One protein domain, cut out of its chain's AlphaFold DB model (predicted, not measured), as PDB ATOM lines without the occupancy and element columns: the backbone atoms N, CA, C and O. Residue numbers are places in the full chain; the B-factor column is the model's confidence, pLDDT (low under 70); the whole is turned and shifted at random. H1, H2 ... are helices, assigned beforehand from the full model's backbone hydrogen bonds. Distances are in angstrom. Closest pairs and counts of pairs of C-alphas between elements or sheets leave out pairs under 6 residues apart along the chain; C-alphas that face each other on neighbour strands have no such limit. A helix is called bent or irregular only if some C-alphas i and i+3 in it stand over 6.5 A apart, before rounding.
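Overview. This is residues 230 to 305 of the 450 residues of the protein "Major Facilitator Superfamily protein" of Pseudonocardia ammonioxydans (UniProt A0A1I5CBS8). Two long helices make an open V: H2 is kinked near one end, and H3 folds back from that end, so that the two meet only near the point of the V and spread apart beyond it. At the other end of H2 the short helix H1 turns off about perpendicular, and its residues 230 to 236 stick out from the rest. The printed part has 76 residues with three named helices, in the order H1, H2, H3, and no named strand; the class is all helix. It is extended, with a radius of gyration of the C-alphas of 18.6 A, and elongated, spanning 54 by 34 by 20 A.

Arrangement. H2, residues 242 to 273, is the longest helix, and has a kink of 54 degrees near residue 267. It is only just irregular: C-alphas 264 and 267 are 6.6 A apart, and its line is a rough one. H2 touches H3, residues 278 to 303, with 9 pairs of C-alphas within 8 A. The closest C-alphas are those of Pro 267 and Ala 281, 5.8 A apart. H2 touches H3 with residues 263 to 271 alone, and H3 touches H2 with residues 278 to 289 alone. The two run opposite ways at a shallow tilt of 31 degrees and form a helical hairpin. H1, residues 230 to 239, is close to H2 but not clearly touching it; their closest C-alphas, those of Val 238 and Leu 245, are 7.0 A apart. The lines of H1 and H2 are about perpendicular, at 78 degrees. H1 and H3 are apart. In H1 and H3 every O i to N i+4 pair is within hydrogen-bond range; in H2 24 of 28 are.

Along the chain. H2 measures 40.7 A from first to last C-alpha, from Trp 242 at (18.301, -28.515, 6.057) to Thr 273 at (21.750, -6.497, 40.108). H3 measures 36.5 A, and its last C-alpha, that of Ser 303, is at (39.029, -33.057, 22.907). H1 measures 12.9 A and begins with the C-alpha of Leu 230 at (26.437, -20.419, -6.690). H1 is neither bent nor irregular, but only just: C-alphas 236 and 239 are 6.2 A apart.

Size, cuts and confidence. The two C-alphas farthest apart are those of Glu 232 and Pro 277, 54.8 A. The printed part has no cut, and both links, H1 to H2 and H2 to H3, are tight. Residues 230 to 236, 239 to 244, 247 to 260 and 293 to 305 stand free. The mean pLDDT of the printed part is 82.6; residues 230 and 305 are under 70.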
ATOM      1  N   LEU A 230      26.659 -21.007  -8.023       68.50
ATOM      2  CA  LEU A 230      26.437 -20.419  -6.690       68.50
ATOM      3  C   LEU A 230      25.105 -20.869  -6.059       68.50
ATOM      4  O   LEU A 230      25.063 -21.202  -4.878       68.50
ATOM      5  N   GLY A 231      24.029 -20.937  -6.854       71.50
ATOM      6  CA  GLY A 231      22.728 -21.432  -6.388       71.50
ATOM      7  C   GLY A 231      22.721 -22.935  -6.094       71.50
ATOM      8  O   GLY A 231      22.041 -23.381  -5.176       71.50
ATOM      9  N   GLU A 232      23.518 -23.708  -6.824       76.00
ATOM     10  CA  GLU A 232      23.670 -25.156  -6.665       76.00
ATOM     11  C   GLU A 232      24.490 -25.508  -5.419       76.00
ATOM     12  O   GLU A 232      24.061 -26.352  -4.640       76.00
ATOM     13  N   GLN A 233      25.580 -24.785  -5.136       73.69
ATOM     14  CA  GLN A 233      26.321 -24.907  -3.871       73.69
ATOM     15  C   GLN A 233      25.452 -24.543  -2.656       73.69
ATOM     16  O   GLN A 233      25.486 -25.240  -1.638       73.69
ATOM     17  N   VAL A 234      24.626 -23.494  -2.760       76.62
ATOM     18  CA  VAL A 234      23.647 -23.138  -1.715       76.62
ATOM     19  C   VAL A 234      22.560 -24.213  -1.589       76.62
ATOM     20  O   VAL A 234      22.181 -24.570  -0.474       76.62
ATOM     21  N   HIS A 235      22.093 -24.800  -2.692       77.69
ATOM     22  CA  HIS A 235      21.140 -25.910  -2.654       77.69
ATOM     23  C   HIS A 235      21.738 -27.163  -1.982       77.69
ATOM     24  O   HIS A 235      21.122 -27.727  -1.080       77.69
ATOM     25  N   GLU A 236      22.960 -27.550  -2.348       79.06
ATOM     26  CA  GLU A 236      23.718 -28.673  -1.777       79.06
ATOM     27  C   GLU A 236      24.035 -28.487  -0.283       79.06
ATOM     28  O   GLU A 236      23.973 -29.451   0.478       79.06
ATOM     29  N   THR A 237      24.350 -27.261   0.151       77.25
ATOM     30  CA  THR A 237      24.836 -26.972   1.517       77.25
ATOM     31  C   THR A 237      23.728 -26.536   2.482       77.25
ATOM     32  O   THR A 237      23.829 -26.784   3.682       77.25
ATOM     33  N   VAL A 238      22.656 -25.904   1.988       79.56
ATOM     34  CA  VAL A 238      21.574 -25.340   2.821       79.56
ATOM     35  C   VAL A 238      20.264 -26.107   2.654       79.56
ATOM     36  O   VAL A 238      19.659 -26.511   3.645       79.56
ATOM     37  N   VAL A 239      19.821 -26.330   1.412       80.75
ATOM     38  CA  VAL A 239      18.493 -26.905   1.130       80.75
ATOM     39  C   VAL A 239      18.496 -28.424   1.313       80.75
ATOM     40  O   VAL A 239      17.632 -28.969   1.996       80.75
ATOM     41  N   ARG A 240      19.492 -29.123   0.760       85.75
ATOM     42  CA  ARG A 240      19.620 -30.587   0.813       85.75
ATOM     43  C   ARG A 240      19.802 -31.120   2.255       85.75
ATOM     44  O   ARG A 240      19.072 -32.042   2.623       85.75
ATOM     45  N   PRO A 241      20.674 -30.550   3.119       88.25
ATOM     46  CA  PRO A 241      20.864 -30.986   4.506       88.25
ATOM     47  C   PRO A 241      20.132 -30.098   5.535       88.25
ATOM     48  O   PRO A 241      20.599 -29.970   6.668       88.25
ATOM     49  N   TRP A 242      18.983 -29.497   5.192       89.69
ATOM     50  CA  TRP A 242      18.301 -28.515   6.057       89.69
ATOM     51  C   TRP A 242      18.027 -29.005   7.492       89.69
ATOM     52  O   TRP A 242      18.111 -28.228   8.441       89.69
ATOM     53  N   ARG A 243      17.746 -30.305   7.685       90.75
ATOM     54  CA  ARG A 243      17.525 -30.899   9.018       90.75
ATOM     55  C   ARG A 243      18.807 -30.934   9.872       90.75
ATOM     56  O   ARG A 243      18.774 -30.360  10.959       90.75
ATOM     57  N   PRO A 244      19.930 -31.542   9.428       89.62
ATOM     58  CA  PRO A 244      21.234 -31.360  10.073       89.62
ATOM     59  C   PRO A 244      21.603 -29.893  10.320       89.62
ATOM     60  O   PRO A 244      22.045 -29.562  11.417       89.62
ATOM     61  N   LEU A 245      21.371 -29.010   9.343       88.44
ATOM     62  CA  LEU A 245      21.708 -27.593   9.461       88.44
ATOM     63  C   LEU A 245      20.942 -26.907  10.603       88.44
ATOM     64  O   LEU A 245      21.560 -26.197  11.389       88.44
ATOM     65  N   LEU A 246      19.639 -27.168  10.767       89.75
ATOM     66  CA  LEU A 246      18.865 -26.654  11.906       89.75
ATOM     67  C   LEU A 246      19.385 -27.155  13.264       89.75
ATOM     68  O   LEU A 246      19.366 -26.399  14.233       89.75
ATOM     69  N   VAL A 247      19.889 -28.393  13.348       91.06
ATOM     70  CA  VAL A 247      20.515 -28.910  14.580       91.06
ATOM     71  C   VAL A 247      21.833 -28.184  14.862       91.06
ATOM     72  O   VAL A 247      22.068 -27.769  15.997       91.06
ATOM     73  N   CYS A 248      22.665 -27.959  13.841       87.81
ATOM     74  CA  CYS A 248      23.890 -27.168  13.969       87.81
ATOM     75  C   CYS A 248      23.594 -25.717  14.384       87.81
ATOM     76  O   CYS A 248      24.232 -25.215  15.305       87.81
ATOM     77  N   ILE A 249      22.594 -25.070  13.774       88.50
ATOM     78  CA  ILE A 249      22.134 -23.725  14.156       88.50
ATOM     79  C   ILE A 249      21.678 -23.720  15.619       88.50
ATOM     80  O   ILE A 249      22.150 -22.889  16.385       88.50
ATOM     81  N   GLY A 250      20.844 -24.673  16.048       90.06
ATOM     82  CA  GLY A 250      20.386 -24.764  17.439       90.06
ATOM     83  C   GLY A 250      21.530 -24.901  18.452       90.06
ATOM     84  O   GLY A 250      21.536 -24.212  19.471       90.06
ATOM     85  N   LEU A 251      22.534 -25.732  18.150       88.69
ATOM     86  CA  LEU A 251      23.735 -25.897  18.978       88.69
ATOM     87  C   LEU A 251      24.593 -24.620  19.020       88.69
ATOM     88  O   LEU A 251      25.029 -24.208  20.095       88.69
ATOM     89  N   VAL A 252      24.804 -23.967  17.873       86.88
ATOM     90  CA  VAL A 252      25.574 -22.716  17.772       86.88
ATOM     91  C   VAL A 252      24.849 -21.559  18.464       86.88
ATOM     92  O   VAL A 252      25.498 -20.776  19.155       86.88
ATOM     93  N   CYS A 253      23.521 -21.471  18.360       88.19
ATOM     94  CA  CYS A 253      22.706 -20.500  19.089       88.19
ATOM     95  C   CYS A 253      22.791 -20.720  20.603       88.19
ATOM     96  O   CYS A 253      23.066 -19.767  21.327       88.19
ATOM     97  N   ALA A 254      22.635 -21.957  21.088       88.69
ATOM     98  CA  ALA A 254      22.770 -22.267  22.514       88.69
ATOM     99  C   ALA A 254      24.166 -21.902  23.055       88.69
ATOM    100  O   ALA A 254      24.279 -21.314  24.131       88.69
ATOM    101  N   HIS A 255      25.223 -22.183  22.282       86.00
ATOM    102  CA  HIS A 255      26.587 -21.777  22.618       86.00
ATOM    103  C   HIS A 255      26.760 -20.249  22.642       86.00
ATOM    104  O   HIS A 255      27.294 -19.720  23.612       86.00
ATOM    105  N   ASN A 256      26.290 -19.528  21.616       85.38
ATOM    106  CA  ASN A 256      26.431 -18.068  21.533       85.38
ATOM    107  C   ASN A 256      25.638 -17.345  22.627       85.38
ATOM    108  O   ASN A 256      26.149 -16.392  23.205       85.38
ATOM    109  N   VAL A 257      24.425 -17.807  22.956       87.06
ATOM    110  CA  VAL A 257      23.640 -17.253  24.072       87.06
ATOM    111  C   VAL A 257      24.406 -17.416  25.385       87.06
ATOM    112  O   VAL A 257      24.607 -16.430  26.085       87.06
ATOM    113  N   ALA A 258      24.923 -18.613  25.682       86.00
ATOM    114  CA  ALA A 258      25.734 -18.834  26.881       86.00
ATOM    115  C   ALA A 258      27.021 -17.983  26.895       86.00
ATOM    116  O   ALA A 258      27.364 -17.417  27.934       86.00
ATOM    117  N   ASN A 259      27.703 -17.858  25.749       82.56
ATOM    118  CA  ASN A 259      28.908 -17.041  25.593       82.56
ATOM    119  C   ASN A 259      28.604 -15.563  25.889       82.56
ATOM    120  O   ASN A 259      29.145 -15.028  26.852       82.56
ATOM    121  N   TYR A 260      27.679 -14.927  25.163       80.69
ATOM    122  CA  TYR A 260      27.362 -13.504  25.353       80.69
ATOM    123  C   TYR A 260      26.738 -13.186  26.720       80.69
ATOM    124  O   TYR A 260      26.984 -12.107  27.262       80.69
ATOM    125  N   THR A 261      26.000 -14.115  27.343       82.94
ATOM    126  CA  THR A 261      25.567 -13.942  28.741       82.94
ATOM    127  C   THR A 261      26.767 -13.828  29.694       82.94
ATOM    128  O   THR A 261      26.757 -12.977  30.582       82.94
ATOM    129  N   LEU A 262      27.822 -14.624  29.487       79.50
ATOM    130  CA  LEU A 262      29.049 -14.591  30.294       79.50
ATOM    131  C   LEU A 262      30.017 -13.455  29.917       79.50
ATOM    132  O   LEU A 262      30.692 -12.932  30.799       79.50
ATOM    133  N   THR A 263      30.107 -13.073  28.640       73.38
ATOM    134  CA  THR A 263      31.119 -12.120  28.143       73.38
ATOM    135  C   THR A 263      30.619 -10.682  28.005       73.38
ATOM    136  O   THR A 263      31.420  -9.759  28.150       73.38
ATOM    137  N   GLN A 264      29.320 -10.464  27.764       73.50
ATOM    138  CA  GLN A 264      28.740  -9.129  27.546       73.50
ATOM    139  C   GLN A 264      27.729  -8.717  28.621       73.50
ATOM    140  O   GLN A 264      27.746  -7.565  29.043       73.50
ATOM    141  N   TYR A 265      26.873  -9.631  29.096       78.88
ATOM    142  CA  TYR A 265      25.856  -9.296  30.107       78.88
ATOM    143  C   TYR A 265      26.370  -9.370  31.556       78.88
ATOM    144  O   TYR A 265      25.897  -8.623  32.413       78.88
ATOM    145  N   LEU A 266      27.367 -10.215  31.842       82.75
ATOM    146  CA  LEU A 266      27.947 -10.357  33.184       82.75
ATOM    147  C   LEU A 266      28.411  -9.026  33.829       82.75
ATOM    148  O   LEU A 266      28.067  -8.829  34.995       82.75
ATOM    149  N   PRO A 267      29.101  -8.084  33.139       75.31
ATOM    150  CA  PRO A 267      29.392  -6.761  33.700       75.31
ATOM    151  C   PRO A 267      28.132  -6.044  34.208       75.31
ATOM    152  O   PRO A 267      28.087  -5.621  35.362       75.31
ATOM    153  N   THR A 268      27.091  -5.966  33.373       74.69
ATOM    154  CA  THR A 268      25.821  -5.293  33.683       74.69
ATOM    155  C   THR A 268      25.070  -5.978  34.821       74.69
ATOM    156  O   THR A 268      24.504  -5.308  35.678       74.69
ATOM    157  N   TYR A 269      25.087  -7.311  34.882       83.38
ATOM    158  CA  TYR A 269      24.499  -8.051  35.998       83.38
ATOM    159  C   TYR A 269      25.204  -7.729  37.327       83.38
ATOM    160  O   TYR A 269      24.546  -7.495  38.345       83.38
ATOM    161  N   LEU A 270      26.541  -7.661  37.320       86.00
ATOM    162  CA  LEU A 270      27.327  -7.323  38.507       86.00
ATOM    163  C   LEU A 270      27.068  -5.879  38.979       86.00
ATOM    164  O   LEU A 270      26.908  -5.669  40.181       86.00
ATOM    165  N   THR A 271      26.964  -4.899  38.072       76.69
ATOM    166  CA  THR A 271      26.709  -3.496  38.452       76.69
ATOM    167  C   THR A 271      25.249  -3.224  38.814       76.69
ATOM    168  O   THR A 271      24.981  -2.636  39.860       76.69
ATOM    169  N   GLU A 272      24.287  -3.678  38.009       80.62
ATOM    170  CA  GLU A 272      22.872  -3.337  38.210       80.62
ATOM    171  C   GLU A 272      22.189  -4.213  39.260       80.62
ATOM    172  O   GLU A 272      21.435  -3.699  40.088       80.62
ATOM    173  N   THR A 273      22.453  -5.526  39.247       86.88
ATOM    174  CA  THR A 273      21.750  -6.497  40.108       86.88
ATOM    175  C   THR A 273      22.533  -6.808  41.379       86.88
ATOM    176  O   THR A 273      21.963  -6.773  42.467       86.88
ATOM    177  N   VAL A 274      23.843  -7.066  41.275       89.25
ATOM    178  CA  VAL A 274      24.701  -7.341  42.451       89.25
ATOM    179  C   VAL A 274      25.183  -6.045  43.130       89.25
ATOM    180  O   VAL A 274      25.666  -6.088  44.258       89.25
ATOM    181  N   ARG A 275      24.994  -4.880  42.487       89.38
ATOM    182  CA  ARG A 275      25.367  -3.543  42.998       89.38
ATOM    183  C   ARG A 275      26.868  -3.400  43.300       89.38
ATOM    184  O   ARG A 275      27.263  -2.588  44.137       89.38
ATOM    185  N   LEU A 276      27.712  -4.169  42.607       85.81
ATOM    186  CA  LEU A 276      29.165  -4.011  42.658       85.81
ATOM    187  C   LEU A 276      29.581  -2.695  41.981       85.81
ATOM    188  O   LEU A 276      29.053  -2.368  40.915       85.81
ATOM    189  N   PRO A 277      30.567  -1.958  42.528       83.88
ATOM    190  CA  PRO A 277      31.138  -0.812  41.833       83.88
ATOM    191  C   PRO A 277      31.757  -1.225  40.489       83.88
ATOM    192  O   PRO A 277      32.285  -2.330  40.338       83.88
ATOM    193  N   TYR A 278      31.717  -0.310  39.518       73.06
ATOM    194  CA  TYR A 278      32.075  -0.561  38.117       73.06
ATOM    195  C   TYR A 278      33.478  -1.172  37.934       73.06
ATOM    196  O   TYR A 278      33.627  -2.188  37.256       73.06
ATOM    197  N   THR A 279      34.502  -0.618  38.590       77.31
ATOM    198  CA  THR A 279      35.891  -1.092  38.445       77.31
ATOM    199  C   THR A 279      36.100  -2.522  38.986       77.31
ATOM    200  O   THR A 279      36.614  -3.351  38.236       77.31
ATOM    201  N   PRO A 280      35.652  -2.888  40.210       81.56
ATOM    202  CA  PRO A 280      35.560  -4.286  40.642       81.56
ATOM    203  C   PRO A 280      34.818  -5.212  39.667       81.56
ATOM    204  O   PRO A 280      35.306  -6.307  39.393       81.56
ATOM    205  N   ALA A 281      33.672  -4.790  39.119       78.62
ATOM    206  CA  ALA A 281      32.905  -5.609  38.176       78.62
ATOM    207  C   ALA A 281      33.693  -5.897  36.881       78.62
ATOM    208  O   ALA A 281      33.753  -7.047  36.443       78.62
ATOM    209  N   LEU A 282      34.369  -4.888  36.315       75.81
ATOM    210  CA  LEU A 282      35.262  -5.069  35.164       75.81
ATOM    211  C   LEU A 282      36.447  -5.994  35.473       75.81
ATOM    212  O   LEU A 282      36.774  -6.851  34.655       75.81
ATOM    213  N   LEU A 283      37.071  -5.866  36.650       81.94
ATOM    214  CA  LEU A 283      38.187  -6.730  37.056       81.94
ATOM    215  C   LEU A 283      37.756  -8.200  37.187       81.94
ATOM    216  O   LEU A 283      38.476  -9.087  36.729       81.94
ATOM    217  N   VAL A 284      36.568  -8.467  37.743       85.00
ATOM    218  CA  VAL A 284      35.994  -9.824  37.795       85.00
ATOM    219  C   VAL A 284      35.777 -10.381  36.386       85.00
ATOM    220  O   VAL A 284      36.176 -11.512  36.115       85.00
ATOM    221  N   VAL A 285      35.208  -9.593  35.468       81.19
ATOM    222  CA  VAL A 285      34.971 -10.031  34.079       81.19
ATOM    223  C   VAL A 285      36.284 -10.281  33.331       81.19
ATOM    224  O   VAL A 285      36.396 -11.284  32.628       81.19
ATOM    225  N   LEU A 286      37.307  -9.445  33.531       79.94
ATOM    226  CA  LEU A 286      38.640  -9.645  32.955       79.94
ATOM    227  C   LEU A 286      39.272 -10.963  33.436       79.94
ATOM    228  O   LEU A 286      39.777 -11.737  32.621       79.94
ATOM    229  N   VAL A 287      39.190 -11.259  34.738       85.31
ATOM    230  CA  VAL A 287      39.650 -12.541  35.302       85.31
ATOM    231  C   VAL A 287      38.855 -13.713  34.720       85.31
ATOM    232  O   VAL A 287      39.459 -14.707  34.317       85.31
ATOM    233  N   VAL A 288      37.528 -13.596  34.598       85.62
ATOM    234  CA  VAL A 288      36.678 -14.622  33.967       85.62
ATOM    235  C   VAL A 288      37.078 -14.863  32.508       85.62
ATOM    236  O   VAL A 288      37.177 -16.019  32.109       85.62
ATOM    237  N   MET A 289      37.382 -13.825  31.723       82.00
ATOM    238  CA  MET A 289      37.832 -13.976  30.331       82.00
ATOM    239  C   MET A 289      39.207 -14.646  30.219       82.00
ATOM    240  O   MET A 289      39.387 -15.517  29.369       82.00
ATOM    241  N   VAL A 290      40.159 -14.313  31.098       83.44
ATOM    242  CA  VAL A 290      41.475 -14.980  31.145       83.44
ATOM    243  C   VAL A 290      41.333 -16.453  31.546       83.44
ATOM    244  O   VAL A 290      41.906 -17.329  30.896       83.44
ATOM    245  N   VAL A 291      40.523 -16.751  32.567       87.94
ATOM    246  CA  VAL A 291      40.222 -18.130  32.986       87.94
ATOM    247  C   VAL A 291      39.523 -18.901  31.864       87.94
ATOM    248  O   VAL A 291      39.911 -20.031  31.574       87.94
ATOM    249  N   LEU A 292      38.554 -18.291  31.174       85.81
ATOM    250  CA  LEU A 292      37.857 -18.899  30.041       85.81
ATOM    251  C   LEU A 292      38.817 -19.195  28.880       85.81
ATOM    252  O   LEU A 292      38.779 -20.297  28.341       85.81
ATOM    253  N   ALA A 293      39.732 -18.282  28.545       83.19
ATOM    254  CA  ALA A 293      40.739 -18.498  27.505       83.19
ATOM    255  C   ALA A 293      41.667 -19.688  27.830       83.19
ATOM    256  O   ALA A 293      41.959 -20.512  26.955       83.19
ATOM    257  N   VAL A 294      42.078 -19.838  29.095       85.94
ATOM    258  CA  VAL A 294      42.857 -20.997  29.566       85.94
ATOM    259  C   VAL A 294      42.025 -22.286  29.520       85.94
ATOM    260  O   VAL A 294      42.498 -23.298  28.997       85.94
ATOM    261  N   LEU A 295      40.779 -22.261  30.006       87.56
ATOM    262  CA  LEU A 295      39.880 -23.423  30.025       87.56
ATOM    263  C   LEU A 295      39.490 -23.898  28.622       87.56
ATOM    264  O   LEU A 295      39.459 -25.105  28.384       87.56
ATOM    265  N   VAL A 296      39.244 -22.988  27.679       85.88
ATOM    266  CA  VAL A 296      38.989 -23.305  26.264       85.88
ATOM    267  C   VAL A 296      40.226 -23.948  25.632       85.88
ATOM    268  O   VAL A 296      40.113 -24.999  24.999       85.88
ATOM    269  N   THR A 297      41.418 -23.404  25.894       83.81
ATOM    270  CA  THR A 297      42.693 -23.973  25.418       83.81
ATOM    271  C   THR A 297      42.951 -25.379  25.985       83.81
ATOM    272  O   THR A 297      43.411 -26.276  25.273       83.81
ATOM    273  N   ALA A 298      42.630 -25.607  27.263       84.69
ATOM    274  CA  ALA A 298      42.726 -26.920  27.902       84.69
ATOM    275  C   ALA A 298      41.673 -27.906  27.367       84.69
ATOM    276  O   ALA A 298      41.999 -29.055  27.063       84.69
ATOM    277  N   SER A 299      40.433 -27.450  27.179       84.12
ATOM    278  CA  SER A 299      39.333 -28.258  26.633       84.12
ATOM    279  C   SER A 299      39.606 -28.686  25.190       84.12
ATOM    280  O   SER A 299      39.291 -29.817  24.822       84.12
ATOM    281  N   GLY A 300      40.274 -27.841  24.395       82.56
ATOM    282  CA  GLY A 300      40.771 -28.213  23.071       82.56
ATOM    283  C   GLY A 300      41.710 -29.421  23.129       82.56
ATOM    284  O   GLY A 300      41.473 -30.408  22.436       82.56
ATOM    285  N   ARG A 301      42.710 -29.399  24.026       81.25
ATOM    286  CA  ARG A 301      43.649 -30.524  24.234       81.25
ATOM    287  C   ARG A 301      42.966 -31.797  24.726       81.25
ATOM    288  O   ARG A 301      43.343 -32.881  24.305       81.25
ATOM    289  N   LEU A 302      41.974 -31.680  25.609       81.56
ATOM    290  CA  LEU A 302      41.197 -32.826  26.095       81.56
ATOM    291  C   LEU A 302      40.261 -33.398  25.017       81.56
ATOM    292  O   LEU A 302      39.925 -34.578  25.060       81.56
ATOM    293  N   SER A 303      39.860 -32.595  24.027       82.06
ATOM    294  CA  SER A 303      39.029 -33.057  22.907       82.06
ATOM    295  C   SER A 303      39.812 -33.882  21.879       82.06
ATOM    296  O   SER A 303      39.213 -34.660  21.136       82.06
ATOM    297  N   ASP A 304      41.138 -33.742  21.842       82.31
ATOM    298  CA  ASP A 304      41.995 -34.409  20.865       82.31
ATOM    299  C   ASP A 304      42.192 -35.911  21.145       82.31
ATOM    300  O   ASP A 304      42.384 -36.299  22.300       82.31
ATOM    301  N   PRO A 305      42.262 -36.777  20.109       64.81
ATOM    302  CA  PRO A 305      42.510 -38.213  20.289       64.81
ATOM    303  C   PRO A 305      43.870 -38.558  20.912       64.81
ATOM    304  O   PRO A 305      44.033 -39.659  21.429       64.81
TER     305      PRO A 305